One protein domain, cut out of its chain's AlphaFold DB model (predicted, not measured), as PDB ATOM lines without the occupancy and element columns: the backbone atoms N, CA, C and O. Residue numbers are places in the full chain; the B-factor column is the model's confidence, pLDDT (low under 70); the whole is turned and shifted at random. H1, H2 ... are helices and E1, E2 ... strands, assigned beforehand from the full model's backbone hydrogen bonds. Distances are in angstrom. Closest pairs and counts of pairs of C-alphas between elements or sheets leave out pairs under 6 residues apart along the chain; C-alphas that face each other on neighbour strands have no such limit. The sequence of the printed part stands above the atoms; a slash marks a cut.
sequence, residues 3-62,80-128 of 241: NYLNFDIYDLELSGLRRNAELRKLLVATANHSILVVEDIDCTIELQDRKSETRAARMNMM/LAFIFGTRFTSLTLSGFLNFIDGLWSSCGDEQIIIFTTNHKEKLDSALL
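This is residues 3 to 62 and 80 to 128 of the 241 residues of the protein "ATPase_AAA_core domain-containing protein" of Eucalyptus grandis (UniProt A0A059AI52). A small parallel sheet of three strands, E1, E2 and E3, and two helices next to it, H1 and H4, make a loosely joined body. Two arms stick out from it: residues 52 to 62, largely of the long helix H2, and residues 80 to 86 with H3. The printed part has 109 residues, its named elements in the order E1 H1 E2 H2 H3 H4 E3, four helices and three strands, class mixed. The whole is loose, with a radius of gyration of the C-alphas of 16.4 A, and spans 57 by 34 by 23 A.

Start at edge strand E1, residues 8 to 13; its parallel neighbour is E2, residues 34 to 39, with N 10 and O 35 at 2.9 A. Between them comes H1, residues 20 to 29, which only grazes the sheet; E1, H1, E2 form a strand-helix-strand unit, two parallel neighbours joined through a helix, its crossover right-handed. H2, residues 41 to 60, follows and is not on the sheet. H3, residues 80 to 83, is apart from H2. H4, residues 93 to 104, touches H1 with residues 95 to 99 alone, C-alphas 20 and 95 being closest at 6.9 A. H2 and H4 only just touch, with 3 pairs of C-alphas within 8 A, closest Ile 45 and Leu 93 at 7.3 A. E3, residues 111 to 115, is parallel to E2, with N 38 and O 114 at 2.8 A. Every O i to N i+4 pair is within hydrogen-bond range in H1 and H4, and 14 of 16 in H2; H3 is too short for one.

Find C-alpha 8 at (-28.903, 93.921, 45.608), where E1 begins. H2 runs 29.1 A from C-alpha 41 to C-alpha 60 at (-15.264, 104.886, 0.225), H4 16.4 A. E3 ends at C-alpha 115, (-31.709, 101.887, 31.893).

The C-alphas of Tyr 4 and Met 62 are farthest apart, 57.7 A. Residues 63 to 79 are cut out, leaving 16.6 A between C-alphas 62 and 80. Of the links printed whole, none is long. Mean pLDDT of the printed part is 72.2; residues 43 to 62 and 80 to 91 are among those under 70.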
ATOM      1  N   ASN A   3     -33.335  99.673  48.520       91.81
ATOM      2  CA  ASN A   3     -33.508  99.548  49.973       91.81
ATOM      3  C   ASN A   3     -34.953  99.217  50.397       91.81
ATOM      4  O   ASN A   3     -35.173  98.523  51.377       91.81
ATOM      5  N   TYR A   4     -35.949  99.706  49.653       91.81
ATOM      6  CA  TYR A   4     -37.358  99.432  49.948       91.81
ATOM      7  C   TYR A   4     -37.746  97.992  49.587       91.81
ATOM      8  O   TYR A   4     -38.550  97.382  50.280       91.81
ATOM      9  N   LEU A   5     -37.169  97.456  48.508       89.69
ATOM     10  CA  LEU A   5     -37.415  96.089  48.044       89.69
ATOM     11  C   LEU A   5     -36.457  95.063  48.673       89.69
ATOM     12  O   LEU A   5     -36.699  93.871  48.551       89.69
ATOM     13  N   ASN A   6     -35.400  95.518  49.354       90.50
ATOM     14  CA  ASN A   6     -34.287  94.704  49.851       90.50
ATOM     15  C   ASN A   6     -33.495  93.981  48.735       90.50
ATOM     16  O   ASN A   6     -33.043  92.855  48.921       90.50
ATOM     17  N   PHE A   7     -33.353  94.611  47.564       92.94
ATOM     18  CA  PHE A   7     -32.643  94.045  46.404       92.94
ATOM     19  C   PHE A   7     -31.176  94.482  46.369       92.94
ATOM     20  O   PHE A   7     -30.866  95.635  46.685       92.94
ATOM     21  N   ASP A   8     -30.305  93.597  45.881       91.19
ATOM     22  CA  ASP A   8     -28.903  93.921  45.608       91.19
ATOM     23  C   ASP A   8     -28.790  94.862  44.401       91.19
ATOM     24  O   ASP A   8     -29.493  94.680  43.406       91.19
ATOM     25  N   ILE A   9     -27.916  95.870  44.465       93.25
ATOM     26  CA  ILE A   9     -27.719  96.837  43.372       93.25
ATOM     27  C   ILE A   9     -26.421  96.525  42.642       93.25
ATOM     28  O   ILE A   9     -25.356  96.469  43.257       93.25
ATOM     29  N   TYR A  10     -26.513  96.405  41.323       91.00
ATOM     30  CA  TYR A  10     -25.368  96.288  40.433       91.00
ATOM     31  C   TYR A  10     -25.373  97.462  39.467       91.00
ATOM     32  O   TYR A  10     -26.329  97.634  38.717       91.00
ATOM     33  N   ASP A  11     -24.305  98.248  39.488       90.62
ATOM     34  CA  ASP A  11     -24.073  99.312  38.518       90.62
ATOM     35  C   ASP A  11     -23.202  98.789  37.367       90.62
ATOM     36  O   ASP A  11     -22.203  98.092  37.590       90.62
ATOM     37  N   LEU A  12     -23.619  99.063  36.133       85.69
ATOM     38  CA  LEU A  12     -22.991  98.570  34.920       85.69
ATOM     39  C   LEU A  12     -22.706  99.709  33.945       85.69
ATOM     40  O   LEU A  12     -23.560 100.128  33.161       85.69
ATOM     41  N   GLU A  13     -21.435 100.092  33.900       81.75
ATOM     42  CA  GLU A  13     -20.935 101.059  32.936       81.75
ATOM     43  C   GLU A  13     -20.574 100.378  31.600       81.75
ATOM     44  O   GLU A  13     -19.671  99.537  31.508       81.75
ATOM     45  N   LEU A  14     -21.263 100.752  30.516       74.62
ATOM     46  CA  LEU A  14     -21.021 100.176  29.185       74.62
ATOM     47  C   LEU A  14     -19.695 100.633  28.554       74.62
ATOM     48  O   LEU A  14     -19.163  99.944  27.680       74.62
ATOM     49  N   SER A  15     -19.148 101.768  29.002       70.56
ATOM     50  CA  SER A  15     -17.900 102.360  28.498       70.56
ATOM     51  C   SER A  15     -16.676 101.461  28.758       70.56
ATOM     52  O   SER A  15     -15.763 101.378  27.929       70.56
ATOM     53  N   GLY A  16     -16.678 100.746  29.891       67.19
ATOM     54  CA  GLY A  16     -15.576  99.902  30.351       67.19
ATOM     55  C   GLY A  16     -15.518  98.530  29.682       67.19
ATOM     56  O   GLY A  16     -14.491  97.847  29.733       67.19
ATOM     57  N   LEU A  17     -16.593  98.118  29.012       71.25
ATOM     58  CA  LEU A  17     -16.677  96.821  28.357       71.25
ATOM     59  C   LEU A  17     -16.213  96.931  26.898       71.25
ATOM     60  O   LEU A  17     -16.441  97.924  26.211       71.25
ATOM     61  N   ARG A  18     -15.555  95.885  26.376       67.88
ATOM     62  CA  ARG A  18     -15.105  95.869  24.965       67.88
ATOM     63  C   ARG A  18     -15.840  94.855  24.103       67.88
ATOM     64  O   ARG A  18     -15.846  95.002  22.879       67.88
ATOM     65  N   ARG A  19     -16.421  93.814  24.710       73.31
ATOM     66  CA  ARG A  19     -17.013  92.672  23.996       73.31
ATOM     67  C   ARG A  19     -18.344  92.245  24.608       73.31
ATOM     68  O   ARG A  19     -18.448  92.094  25.820       73.31
ATOM     69  N   ASN A  20     -19.300  91.872  23.752       74.50
ATOM     70  CA  ASN A  20     -20.575  91.270  24.174       74.50
ATOM     71  C   ASN A  20     -20.387  90.019  25.052       74.50
ATOM     72  O   ASN A  20     -21.221  89.736  25.899       74.50
ATOM     73  N   ALA A  21     -19.293  89.267  24.884       75.62
ATOM     74  CA  ALA A  21     -19.021  88.077  25.691       75.62
ATOM     75  C   ALA A  21     -18.695  88.390  27.164       75.62
ATOM     76  O   ALA A  21     -18.945  87.552  28.025       75.62
ATOM     77  N   GLU A  22     -18.123  89.560  27.456       77.88
ATOM     78  CA  GLU A  22     -17.842  90.003  28.831       77.88
ATOM     79  C   GLU A  22     -19.138  90.422  29.516       77.88
ATOM     80  O   GLU A  22     -19.456  89.917  30.587       77.88
ATOM     81  N   LEU A  23     -19.941  91.224  28.816       78.75
ATOM     82  CA  LEU A  23     -21.293  91.593  29.223       78.75
ATOM     83  C   LEU A  23     -22.160  90.362  29.515       78.75
ATOM     84  O   LEU A  23     -22.821  90.280  30.545       78.75
ATOM     85  N   ARG A  24     -22.067  89.352  28.643       77.94
ATOM     86  CA  ARG A  24     -22.727  88.055  28.808       77.94
ATOM     87  C   ARG A  24     -22.389  87.386  30.134       77.94
ATOM     88  O   ARG A  24     -23.256  86.817  30.782       77.94
ATOM     89  N   LYS A  25     -21.105  87.389  30.492       80.56
ATOM     90  CA  LYS A  25     -20.614  86.754  31.718       80.56
ATOM     91  C   LYS A  25     -21.051  87.528  32.952       80.56
ATOM     92  O   LYS A  25     -21.413  86.888  33.925       80.56
ATOM     93  N   LEU A  26     -21.027  88.859  32.890       81.81
ATOM     94  CA  LEU A  26     -21.457  89.715  33.993       81.81
ATOM     95  C   LEU A  26     -22.928  89.484  34.321       81.81
ATOM     96  O   LEU A  26     -23.236  89.151  35.452       81.81
ATOM     97  N   LEU A  27     -23.799  89.522  33.314       79.38
ATOM     98  CA  LEU A  27     -25.232  89.280  33.491       79.38
ATOM     99  C   LEU A  27     -25.570  87.898  34.062       79.38
ATOM    100  O   LEU A  27     -26.480  87.775  34.867       79.38
ATOM    101  N   VAL A  28     -24.846  86.853  33.645       80.12
ATOM    102  CA  VAL A  28     -25.032  85.493  34.186       80.12
ATOM    103  C   VAL A  28     -24.487  85.372  35.610       80.12
ATOM    104  O   VAL A  28     -24.932  84.514  36.364       80.12
ATOM    105  N   ALA A  29     -23.494  86.186  35.968       81.25
ATOM    106  CA  ALA A  29     -22.913  86.205  37.304       81.25
ATOM    107  C   ALA A  29     -23.723  87.055  38.296       81.25
ATOM    108  O   ALA A  29     -23.529  86.903  39.502       81.25
ATOM    109  N   THR A  30     -24.604  87.937  37.815       84.31
ATOM    110  CA  THR A  30     -25.502  88.725  38.662       84.31
ATOM    111  C   THR A  30     -26.438  87.798  39.437       84.31
ATOM    112  O   THR A  30     -26.986  86.846  38.880       84.31
ATOM    113  N   ALA A  31     -26.612  88.063  40.731       82.50
ATOM    114  CA  ALA A  31     -27.512  87.286  41.572       82.50
ATOM    115  C   ALA A  31     -28.987  87.498  41.181       82.50
ATOM    116  O   ALA A  31     -29.358  88.521  40.607       82.50
ATOM    117  N   ASN A  32     -29.840  86.533  41.530       82.19
ATOM    118  CA  ASN A  32     -31.290  86.748  41.548       82.19
ATOM    119  C   ASN A  32     -31.647  87.710  42.697       82.19
ATOM    120  O   ASN A  32     -30.863  87.837  43.634       82.19
ATOM    121  N   HIS A  33     -32.823  88.345  42.657       88.56
ATOM    122  CA  HIS A  33     -33.239  89.362  43.638       88.56
ATOM    123  C   HIS A  33     -32.357  90.625  43.589       88.56
ATOM    124  O   HIS A  33     -31.929  91.185  44.602       88.56
ATOM    125  N   SER A  34     -32.070  91.069  42.362       89.94
ATOM    126  CA  SER A  34     -31.155  92.179  42.085       89.94
ATOM    127  C   SER A  34     -31.763  93.247  41.181       89.94
ATOM    128  O   SER A  34     -32.577  92.941  40.302       89.94
ATOM    129  N   ILE A  35     -31.308  94.483  41.353       92.00
ATOM    130  CA  ILE A  35     -31.514  95.600  40.440       92.00
ATOM    131  C   ILE A  35     -30.202  95.849  39.698       92.00
ATOM    132  O   ILE A  35     -29.202  96.223  40.308       92.00
ATOM    133  N   LEU A  36     -30.217  95.667  38.380       90.56
ATOM    134  CA  LEU A  36     -29.114  96.038  37.499       90.56
ATOM    135  C   LEU A  36     -29.394  97.413  36.895       90.56
ATOM    136  O   LEU A  36     -30.388  97.586  36.191       90.56
ATOM    137  N   VAL A  37     -28.516  98.374  37.143       91.88
ATOM    138  CA  VAL A  37     -28.566  99.711  36.554       91.88
ATOM    139  C   VAL A  37     -27.566  99.762  35.407       91.88
ATOM    140  O   VAL A  37     -26.403  99.416  35.577       91.88
ATOM    141  N   VAL A  38     -28.036 100.139  34.222       88.81
ATOM    142  CA  VAL A  38     -27.212 100.333  33.030       88.81
ATOM    143  C   VAL A  38     -27.272 101.805  32.660       88.81
ATOM    144  O   VAL A  38     -28.312 102.291  32.201       88.81
ATOM    145  N   GLU A  39     -26.161 102.497  32.877       88.00
ATOM    146  CA  GLU A  39     -26.090 103.944  32.703       88.00
ATOM    147  C   GLU A  39     -25.723 104.356  31.269       88.00
ATOM    148  O   GLU A  39     -25.024 103.628  30.554       88.00
ATOM    149  N   ASP A  40     -26.223 105.523  30.854       84.50
ATOM    150  CA  ASP A  40     -25.839 106.250  29.635       84.50
ATOM    151  C   ASP A  40     -25.765 105.379  28.369       84.50
ATOM    152  O   ASP A  40     -24.762 105.306  27.641       84.50
ATOM    153  N   ILE A  41     -26.868 104.687  28.069       83.12
ATOM    154  CA  ILE A  41     -26.933 103.783  26.911       83.12
ATOM    155  C   ILE A  41     -26.827 104.496  25.552       83.12
ATOM    156  O   ILE A  41     -26.494 103.863  24.546       83.12
ATOM    157  N   ASP A  42     -27.066 105.803  25.507       77.00
ATOM    158  CA  ASP A  42     -26.952 106.658  24.326       77.00
ATOM    159  C   ASP A  42     -25.494 106.944  23.930       77.00
ATOM    160  O   ASP A  42     -25.171 106.926  22.738       77.00
ATOM    161  N   CYS A  43     -24.581 107.069  24.898       69.38
ATOM    162  CA  CYS A  43     -23.136 107.162  24.650       69.38
ATOM    163  C   CYS A  43     -22.608 105.960  23.845       69.38
ATOM    164  O   CYS A  43     -21.759 106.091  22.956       69.38
ATOM    165  N   THR A  44     -23.140 104.763  24.115       66.19
ATOM    166  CA  THR A  44     -22.745 103.533  23.411       66.19
ATOM    167  C   THR A  44     -23.177 103.547  21.943       66.19
ATOM    168  O   THR A  44     -22.431 103.064  21.088       66.19
ATOM    169  N   ILE A  45     -24.348 104.115  21.638       64.12
ATOM    170  CA  ILE A  45     -24.885 104.229  20.273       64.12
ATOM    171  C   ILE A  45     -24.062 105.227  19.459       64.12
ATOM    172  O   ILE A  45     -23.628 104.902  18.355       64.12
ATOM    173  N   GLU A  46     -23.737 106.386  20.034       57.50
ATOM    174  CA  GLU A  46     -22.935 107.405  19.348       57.50
ATOM    175  C   GLU A  46     -21.530 106.887  18.982       57.50
ATOM    176  O   GLU A  46     -20.997 107.153  17.899       57.50
ATOM    177  N   LEU A  47     -20.937 106.055  19.846       56.94
ATOM    178  CA  LEU A  47     -19.679 105.365  19.549       56.94
ATOM    179  C   LEU A  47     -19.802 104.337  18.411       56.94
ATOM    180  O   LEU A  47     -18.788 104.028  17.771       56.94
ATOM    181  N   GLN A  48     -20.988 103.776  18.158       59.59
ATOM    182  CA  GLN A  48     -21.224 102.874  17.027       59.59
ATOM    183  C   GLN A  48     -21.343 103.636  15.710       59.59
ATOM    184  O   GLN A  48     -20.705 103.226  14.737       59.59
ATOM    185  N   ASP A  49     -22.079 104.747  15.694       57.34
ATOM    186  CA  ASP A  49     -22.292 105.566  14.496       57.34
ATOM    187  C   ASP A  49     -20.979 106.176  13.998       57.34
ATOM    188  O   ASP A  49     -20.601 105.996  12.841       57.34
ATOM    189  N   ARG A  50     -20.156 106.737  14.893       54.34
ATOM    190  CA  ARG A  50     -18.824 107.244  14.510       54.34
ATOM    191  C   ARG A  50     -17.919 106.146  13.932       54.34
ATOM    192  O   ARG A  50     -17.111 106.392  13.029       54.34
ATOM    193  N   LYS A  51     -18.019 104.908  14.433       56.88
ATOM    194  CA  LYS A  51     -17.240 103.759  13.927       56.88
ATOM    195  C   LYS A  51     -17.775 103.233  12.597       56.88
ATOM    196  O   LYS A  51     -16.966 102.789  11.775       56.88
ATOM    197  N   SER A  52     -19.090 103.246  12.390       58.50
ATOM    198  CA  SER A  52     -19.718 102.830  11.135       58.50
ATOM    199  C   SER A  52     -19.400 103.836  10.027       58.50
ATOM    200  O   SER A  52     -18.958 103.416   8.960       58.50
ATOM    201  N   GLU A  53     -19.443 105.136  10.321       58.41
ATOM    202  CA  GLU A  53     -19.013 106.216   9.427       58.41
ATOM    203  C   GLU A  53     -17.520 106.140   9.111       58.41
ATOM    204  O   GLU A  53     -17.135 106.208   7.950       58.41
ATOM    205  N   THR A  54     -16.657 105.903  10.106       57.62
ATOM    206  CA  THR A  54     -15.209 105.747   9.863       57.62
ATOM    207  C   THR A  54     -14.904 104.505   9.014       57.62
ATOM    208  O   THR A  54     -13.981 104.515   8.196       57.62
ATOM    209  N   ARG A  55     -15.674 103.417   9.173       55.94
ATOM    210  CA  ARG A  55     -15.586 102.232   8.303       55.94
ATOM    211  C   ARG A  55     -16.113 102.516   6.900       55.94
ATOM    212  O   ARG A  55     -15.453 102.121   5.945       55.94
ATOM    213  N   ALA A  56     -17.242 103.207   6.773       56.38
ATOM    214  CA  ALA A  56     -17.823 103.592   5.492       56.38
ATOM    215  C   ALA A  56     -16.905 104.562   4.739       56.38
ATOM    216  O   ALA A  56     -16.664 104.364   3.557       56.38
ATOM    217  N   ALA A  57     -16.298 105.532   5.425       57.19
ATOM    218  CA  ALA A  57     -15.297 106.441   4.876       57.19
ATOM    219  C   ALA A  57     -14.020 105.698   4.461       57.19
ATOM    220  O   ALA A  57     -13.503 105.942   3.376       57.19
ATOM    221  N   ARG A  58     -13.540 104.732   5.260       53.72
ATOM    222  CA  ARG A  58     -12.430 103.847   4.860       53.72
ATOM    223  C   ARG A  58     -12.771 102.977   3.649       53.72
ATOM    224  O   ARG A  58     -11.900 102.763   2.816       53.72
ATOM    225  N   MET A  59     -14.011 102.500   3.533       50.66
ATOM    226  CA  MET A  59     -14.484 101.756   2.359       50.66
ATOM    227  C   MET A  59     -14.643 102.669   1.134       50.66
ATOM    228  O   MET A  59     -14.242 102.277   0.044       50.66
ATOM    229  N   ASN A  60     -15.126 103.904   1.306       50.75
ATOM    230  CA  ASN A  60     -15.264 104.886   0.225       50.75
ATOM    231  C   ASN A  60     -13.910 105.419  -0.266       50.75
ATOM    232  O   ASN A  60     -13.720 105.617  -1.464       50.75
ATOM    233  N   MET A  61     -12.933 105.582   0.627       43.38
ATOM    234  CA  MET A  61     -11.552 105.941   0.281       43.38
ATOM    235  C   MET A  61     -10.826 104.809  -0.474       43.38
ATOM    236  O   MET A  61      -9.772 105.028  -1.058       43.38
ATOM    237  N   MET A  62     -11.417 103.608  -0.508       44.34
ATOM    238  CA  MET A  62     -10.975 102.467  -1.312       44.34
ATOM    239  C   MET A  62     -11.687 102.382  -2.679       44.34
ATOM    240  O   MET A  62     -11.364 101.502  -3.471       44.34
ATOM    241  N   LEU A  80      -5.667  88.917   6.259       53.41
ATOM    242  CA  LEU A  80      -4.950  89.606   7.340       53.41
ATOM    243  C   LEU A  80      -5.933  90.175   8.362       53.41
ATOM    244  O   LEU A  80      -5.704  90.020   9.553       53.41
ATOM    245  N   ALA A  81      -7.044  90.780   7.938       54.12
ATOM    246  CA  ALA A  81      -8.088  91.250   8.852       54.12
ATOM    247  C   ALA A  81      -8.740  90.095   9.639       54.12
ATOM    248  O   ALA A  81      -9.125  90.270  10.799       54.12
ATOM    249  N   PHE A  82      -8.827  88.911   9.021       46.38
ATOM    250  CA  PHE A  82      -9.321  87.672   9.619       46.38
ATOM    251  C   PHE A  82      -8.299  87.014  10.569       46.38
ATOM    252  O   PHE A  82      -8.680  86.604  11.661       46.38
ATOM    253  N   ILE A  83      -7.010  86.973  10.202       45.72
ATOM    254  CA  ILE A  83      -5.893  86.377  10.966       45.72
ATOM    255  C   ILE A  83      -5.441  87.294  12.120       45.72
ATOM    256  O   ILE A  83      -5.273  86.822  13.239       45.72
ATOM    257  N   PHE A  84      -5.296  88.607  11.888       41.47
ATOM    258  CA  PHE A  84      -4.948  89.619  12.906       41.47
ATOM    259  C   PHE A  84      -6.161  90.126  13.705       41.47
ATOM    260  O   PHE A  84      -6.059  91.095  14.454       41.47
ATOM    261  N   GLY A  85      -7.310  89.454  13.592       44.09
ATOM    262  CA  GLY A  85      -8.323  89.469  14.642       44.09
ATOM    263  C   GLY A  85      -8.907  90.838  14.987       44.09
ATOM    264  O   GLY A  85      -9.255  91.073  16.140       44.09
ATOM    265  N   THR A  86      -9.139  91.721  14.013       41.03
ATOM    266  CA  THR A  86     -10.027  92.880  14.244       41.03
ATOM    267  C   THR A  86     -11.500  92.496  14.086       41.03
ATOM    268  O   THR A  86     -12.330  93.266  13.607       41.03
ATOM    269  N   ARG A  87     -11.885  91.323  14.599       43.28
ATOM    270  CA  ARG A  87     -13.266  91.065  15.023       43.28
ATOM    271  C   ARG A  87     -13.484  91.784  16.358       43.28
ATOM    272  O   ARG A  87     -13.807  91.164  17.364       43.28
ATOM    273  N   PHE A  88     -13.308  93.109  16.368       41.41
ATOM    274  CA  PHE A  88     -13.913  93.947  17.395       41.41
ATOM    275  C   PHE A  88     -15.421  93.834  17.177       41.41
ATOM    276  O   PHE A  88     -16.007  94.588  16.402       41.41
ATOM    277  N   THR A  89     -16.039  92.831  17.802       49.09
ATOM    278  CA  THR A  89     -17.469  92.855  18.079       49.09
ATOM    279  C   THR A  89     -17.647  93.989  19.075       49.09
ATOM    280  O   THR A  89     -17.502  93.788  20.281       49.09
ATOM    281  N   SER A  90     -17.820  95.204  18.559       58.28
ATOM    282  CA  SER A  90     -18.227  96.339  19.372       58.28
ATOM    283  C   SER A  90     -19.472  95.936  20.148       58.28
ATOM    284  O   SER A  90     -20.340  95.250  19.604       58.28
ATOM    285  N   LEU A  91     -19.544  96.332  21.414       65.38
ATOM    286  CA  LEU A  91     -20.769  96.201  22.188       65.38
ATOM    287  C   LEU A  91     -21.896  96.894  21.460       65.38
ATOM    288  O   LEU A  91     -21.796  98.088  21.201       65.38
ATOM    289  N   THR A  92     -22.919  96.129  21.101       71.25
ATOM    290  CA  THR A  92     -24.149  96.635  20.503       71.25
ATOM    291  C   THR A  92     -25.233  96.573  21.565       71.25
ATOM    292  O   THR A  92     -25.443  95.522  22.170       71.25
ATOM    293  N   LEU A  93     -25.961  97.672  21.762       73.12
ATOM    294  CA  LEU A  93     -27.120  97.686  22.659       73.12
ATOM    295  C   LEU A  93     -28.174  96.649  22.218       73.12
ATOM    296  O   LEU A  93     -28.773  95.964  23.039       73.12
ATOM    297  N   SER A  94     -28.308  96.432  20.905       71.75
ATOM    298  CA  SER A  94     -29.117  95.343  20.344       71.75
ATOM    299  C   SER A  94     -28.601  93.947  20.715       71.75
ATOM    300  O   SER A  94     -29.393  93.034  20.926       71.75
ATOM    301  N   GLY A  95     -27.282  93.763  20.817       75.75
ATOM    302  CA  GLY A  95     -26.663  92.503  21.230       75.75
ATOM    303  C   GLY A  95     -26.856  92.223  22.716       75.75
ATOM    304  O   GLY A  95     -27.093  91.076  23.083       75.75
ATOM    305  N   PHE A  96     -26.810  93.268  23.546       76.38
ATOM    306  CA  PHE A  96     -27.167  93.190  24.961       76.38
ATOM    307  C   PHE A  96     -28.618  92.751  25.145       76.38
ATOM    308  O   PHE A  96     -28.873  91.745  25.798       76.38
ATOM    309  N   LEU A  97     -29.558  93.444  24.501       75.06
ATOM    310  CA  LEU A  97     -30.985  93.167  24.671       75.06
ATOM    311  C   LEU A  97     -31.395  91.810  24.096       75.06
ATOM    312  O   LEU A  97     -32.135  91.082  24.740       75.06
ATOM    313  N   ASN A  98     -30.839  91.396  22.953       75.88
ATOM    314  CA  ASN A  98     -31.069  90.041  22.436       75.88
ATOM    315  C   ASN A  98     -30.564  88.952  23.394       75.88
ATOM    316  O   ASN A  98     -31.092  87.842  23.409       75.88
ATOM    317  N   PHE A  99     -29.506  89.237  24.151       74.44
ATOM    318  CA  PHE A  99     -28.990  88.293  25.128       74.44
ATOM    319  C   PHE A  99     -29.857  88.245  26.389       74.44
ATOM    320  O   PHE A  99     -30.154  87.155  26.875       74.44
ATOM    321  N   ILE A 100     -30.293  89.410  26.861       75.75
ATOM    322  CA  ILE A 100     -31.250  89.561  27.952       75.75
ATOM    323  C   ILE A 100     -32.557  88.811  27.639       75.75
ATOM    324  O   ILE A 100     -32.949  87.952  28.424       75.75
ATOM    325  N   ASP A 101     -33.138  89.007  26.448       72.19
ATOM    326  CA  ASP A 101     -34.327  88.277  25.973       72.19
ATOM    327  C   ASP A 101     -34.129  86.749  26.016       72.19
ATOM    328  O   ASP A 101     -35.034  85.988  26.362       72.19
ATOM    329  N   GLY A 102     -32.928  86.280  25.657       67.88
ATOM    330  CA  GLY A 102     -32.591  84.858  25.637       67.88
ATOM    331  C   GLY A 102     -32.420  84.250  27.031       67.88
ATOM    332  O   GLY A 102     -32.882  83.134  27.267       67.88
ATOM    333  N   LEU A 103     -31.779  84.969  27.957       63.16
ATOM    334  CA  LEU A 103     -31.539  84.505  29.327       63.16
ATOM    335  C   LEU A 103     -32.783  84.547  30.212       63.16
ATOM    336  O   LEU A 103     -33.007  83.606  30.976       63.16
ATOM    337  N   TRP A 104     -33.584  85.610  30.107       59.03
ATOM    338  CA  TRP A 104     -34.757  85.800  30.963       59.03
ATOM    339  C   TRP A 104     -35.830  84.740  30.754       59.03
ATOM    340  O   TRP A 104     -36.591  84.442  31.665       59.03
ATOM    341  N   SER A 105     -35.862  84.115  29.576       56.38
ATOM    342  CA  SER A 105     -36.765  82.994  29.311       56.38
ATOM    343  C   SER A 105     -36.463  81.741  30.146       56.38
ATOM    344  O   SER A 105     -37.298  80.843  30.210       56.38
ATOM    345  N   SER A 106     -35.261  81.639  30.732       50.16
ATOM    346  CA  SER A 106     -34.710  80.370  31.221       50.16
ATOM    347  C   SER A 106     -34.218  80.386  32.673       50.16
ATOM    348  O   SER A 106     -34.080  79.312  33.254       50.16
ATOM    349  N   CYS A 107     -33.894  81.546  33.259       53.12
ATOM    350  CA  CYS A 107     -33.267  81.605  34.583       53.12
ATOM    351  C   CYS A 107     -33.557  82.938  35.302       53.12
ATOM    352  O   CYS A 107     -33.060  83.974  34.866       53.12
ATOM    353  N   GLY A 108     -34.305  82.897  36.411       56.69
ATOM    354  CA  GLY A 108     -34.347  83.967  37.420       56.69
ATOM    355  C   GLY A 108     -35.739  84.541  37.678       56.69
ATOM    356  O   GLY A 108     -36.266  85.285  36.858       56.69
ATOM    357  N   ASP A 109     -36.308  84.226  38.844       62.31
ATOM    358  CA  ASP A 109     -37.677  84.603  39.209       62.31
ATOM    359  C   ASP A 109     -37.848  86.106  39.524       62.31
ATOM    360  O   ASP A 109     -38.971  86.601  39.483       62.31
ATOM    361  N   GLU A 110     -36.778  86.869  39.812       79.00
ATOM    362  CA  GLU A 110     -36.899  88.246  40.339       79.00
ATOM    363  C   GLU A 110     -35.673  89.135  40.011       79.00
ATOM    364  O   GLU A 110     -34.804  89.360  40.854       79.00
ATOM    365  N   GLN A 111     -35.566  89.667  38.786       82.69
ATOM    366  CA  GLN A 111     -34.518  90.639  38.416       82.69
ATOM    367  C   GLN A 111     -35.117  91.868  37.727       82.69
ATOM    368  O   GLN A 111     -35.902  91.742  36.791       82.69
ATOM    369  N   ILE A 112     -34.716  93.061  38.174       88.31
ATOM    370  CA  ILE A 112     -35.139  94.342  37.594       88.31
ATOM    371  C   ILE A 112     -33.939  94.958  36.876       88.31
ATOM    372  O   ILE A 112     -32.875  95.100  37.473       88.31
ATOM    373  N   ILE A 113     -34.108  95.358  35.616       87.81
ATOM    374  CA  ILE A 113     -33.086  96.106  34.873       87.81
ATOM    375  C   ILE A 113     -33.591  97.526  34.641       87.81
ATOM    376  O   ILE A 113     -34.688  97.727  34.122       87.81
ATOM    377  N   ILE A 114     -32.787  98.508  35.038       91.62
ATOM    378  CA  ILE A 114     -33.057  99.932  34.866       91.62
ATOM    379  C   ILE A 114     -32.043 100.482  33.874       91.62
ATOM    380  O   ILE A 114     -30.842 100.309  34.047       91.62
ATOM    381  N   PHE A 115     -32.537 101.170  32.852       90.69
ATOM    382  CA  PHE A 115     -31.709 101.887  31.893       90.69
ATOM    383  C   PHE A 115     -31.859 103.386  32.102       90.69
ATOM    384  O   PHE A 115     -32.989 103.871  32.209       90.69
ATOM    385  N   THR A 116     -30.749 104.117  32.091       91.44
ATOM    386  CA  THR A 116     -30.767 105.581  32.021       91.44
ATOM    387  C   THR A 116     -30.313 106.040  30.637       91.44
ATOM    388  O   THR A 116     -29.451 105.437  30.000       91.44
ATOM    389  N   THR A 117     -30.972 107.070  30.114       89.44
ATOM    390  CA  THR A 117     -30.681 107.651  28.800       89.44
ATOM    391  C   THR A 117     -31.075 109.118  28.829       89.44
ATOM    392  O   THR A 117     -32.163 109.449  29.304       89.44
ATOM    393  N   ASN A 118     -30.247 109.986  28.256       88.69
ATOM    394  CA  ASN A 118     -30.616 111.390  28.070       88.69
ATOM    395  C   ASN A 118     -31.446 111.567  26.792       88.69
ATOM    396  O   ASN A 118     -32.366 112.381  26.740       88.69
ATOM    397  N   HIS A 119     -31.175 110.737  25.780       86.88
ATOM    398  CA  HIS A 119     -31.772 110.841  24.449       86.88
ATOM    399  C   HIS A 119     -32.600 109.611  24.051       86.88
ATOM    400  O   HIS A 119     -32.128 108.733  23.323       86.88
ATOM    401  N   LYS A 120     -33.865 109.543  24.486       87.31
ATOM    402  CA  LYS A 120     -34.771 108.427  24.137       87.31
ATOM    403  C   LYS A 120     -34.968 108.283  22.621       87.31
ATOM    404  O   LYS A 120     -35.134 107.176  22.121       87.31
ATOM    405  N   GLU A 121     -34.956 109.391  21.891       85.06
ATOM    406  CA  GLU A 121     -35.128 109.477  20.441       85.06
ATOM    407  C   GLU A 121     -33.977 108.860  19.639       85.06
ATOM    408  O   GLU A 121     -34.175 108.483  18.486       85.06
ATOM    409  N   LYS A 122     -32.790 108.734  20.245       82.31
ATOM    410  CA  LYS A 122     -31.633 108.075  19.624       82.31
ATOM    411  C   LYS A 122     -31.684 106.553  19.770       82.31
ATOM    412  O   LYS A 122     -30.915 105.850  19.118       82.31
ATOM    413  N   LEU A 123     -32.572 106.028  20.618       81.81
ATOM    414  CA  LEU A 123     -32.730 104.593  20.817       81.81
ATOM    415  C   LEU A 123     -33.558 103.973  19.690       81.81
ATOM    416  O   LEU A 123     -34.581 104.513  19.266       81.81
ATOM    417  N   ASP A 124     -33.153 102.785  19.243       80.62
ATOM    418  CA  ASP A 124     -33.928 102.025  18.268       80.62
ATOM    419  C   ASP A 124     -35.300 101.655  18.858       80.62
ATOM    420  O   ASP A 124     -35.414 101.034  19.919       80.62
ATOM    421  N   SER A 125     -36.361 102.009  18.132       81.25
ATOM    422  CA  SER A 125     -37.752 101.665  18.442       81.25
ATOM    423  C   SER A 125     -37.983 100.171  18.717       81.25
ATOM    424  O   SER A 125     -38.925  99.825  19.425       81.25
ATOM    425  N   ALA A 126     -37.137  99.277  18.190       79.88
ATOM    426  CA  ALA A 126     -37.180  97.843  18.467       79.88
ATOM    427  C   ALA A 126     -36.778  97.477  19.906       79.88
ATOM    428  O   ALA A 126     -37.124  96.391  20.375       79.88
ATOM    429  N   LEU A 127     -36.050  98.354  20.601       78.19
ATOM    430  CA  LEU A 127     -35.647  98.184  21.999       78.19
ATOM    431  C   LEU A 127     -36.737  98.655  22.961       78.19
ATOM    432  O   LEU A 127     -36.943  98.045  24.001       78.19
ATOM    433  N   LEU A 128     -37.483  99.691  22.571       83.12
ATOM    434  CA  LEU A 128     -38.559 100.290  23.368       83.12
ATOM    435  C   LEU A 128     -39.862  99.468  23.362       83.12
ATOM    436  O   LEU A 128     -40.878  99.922  23.887       83.12
TER     437      LEU A 128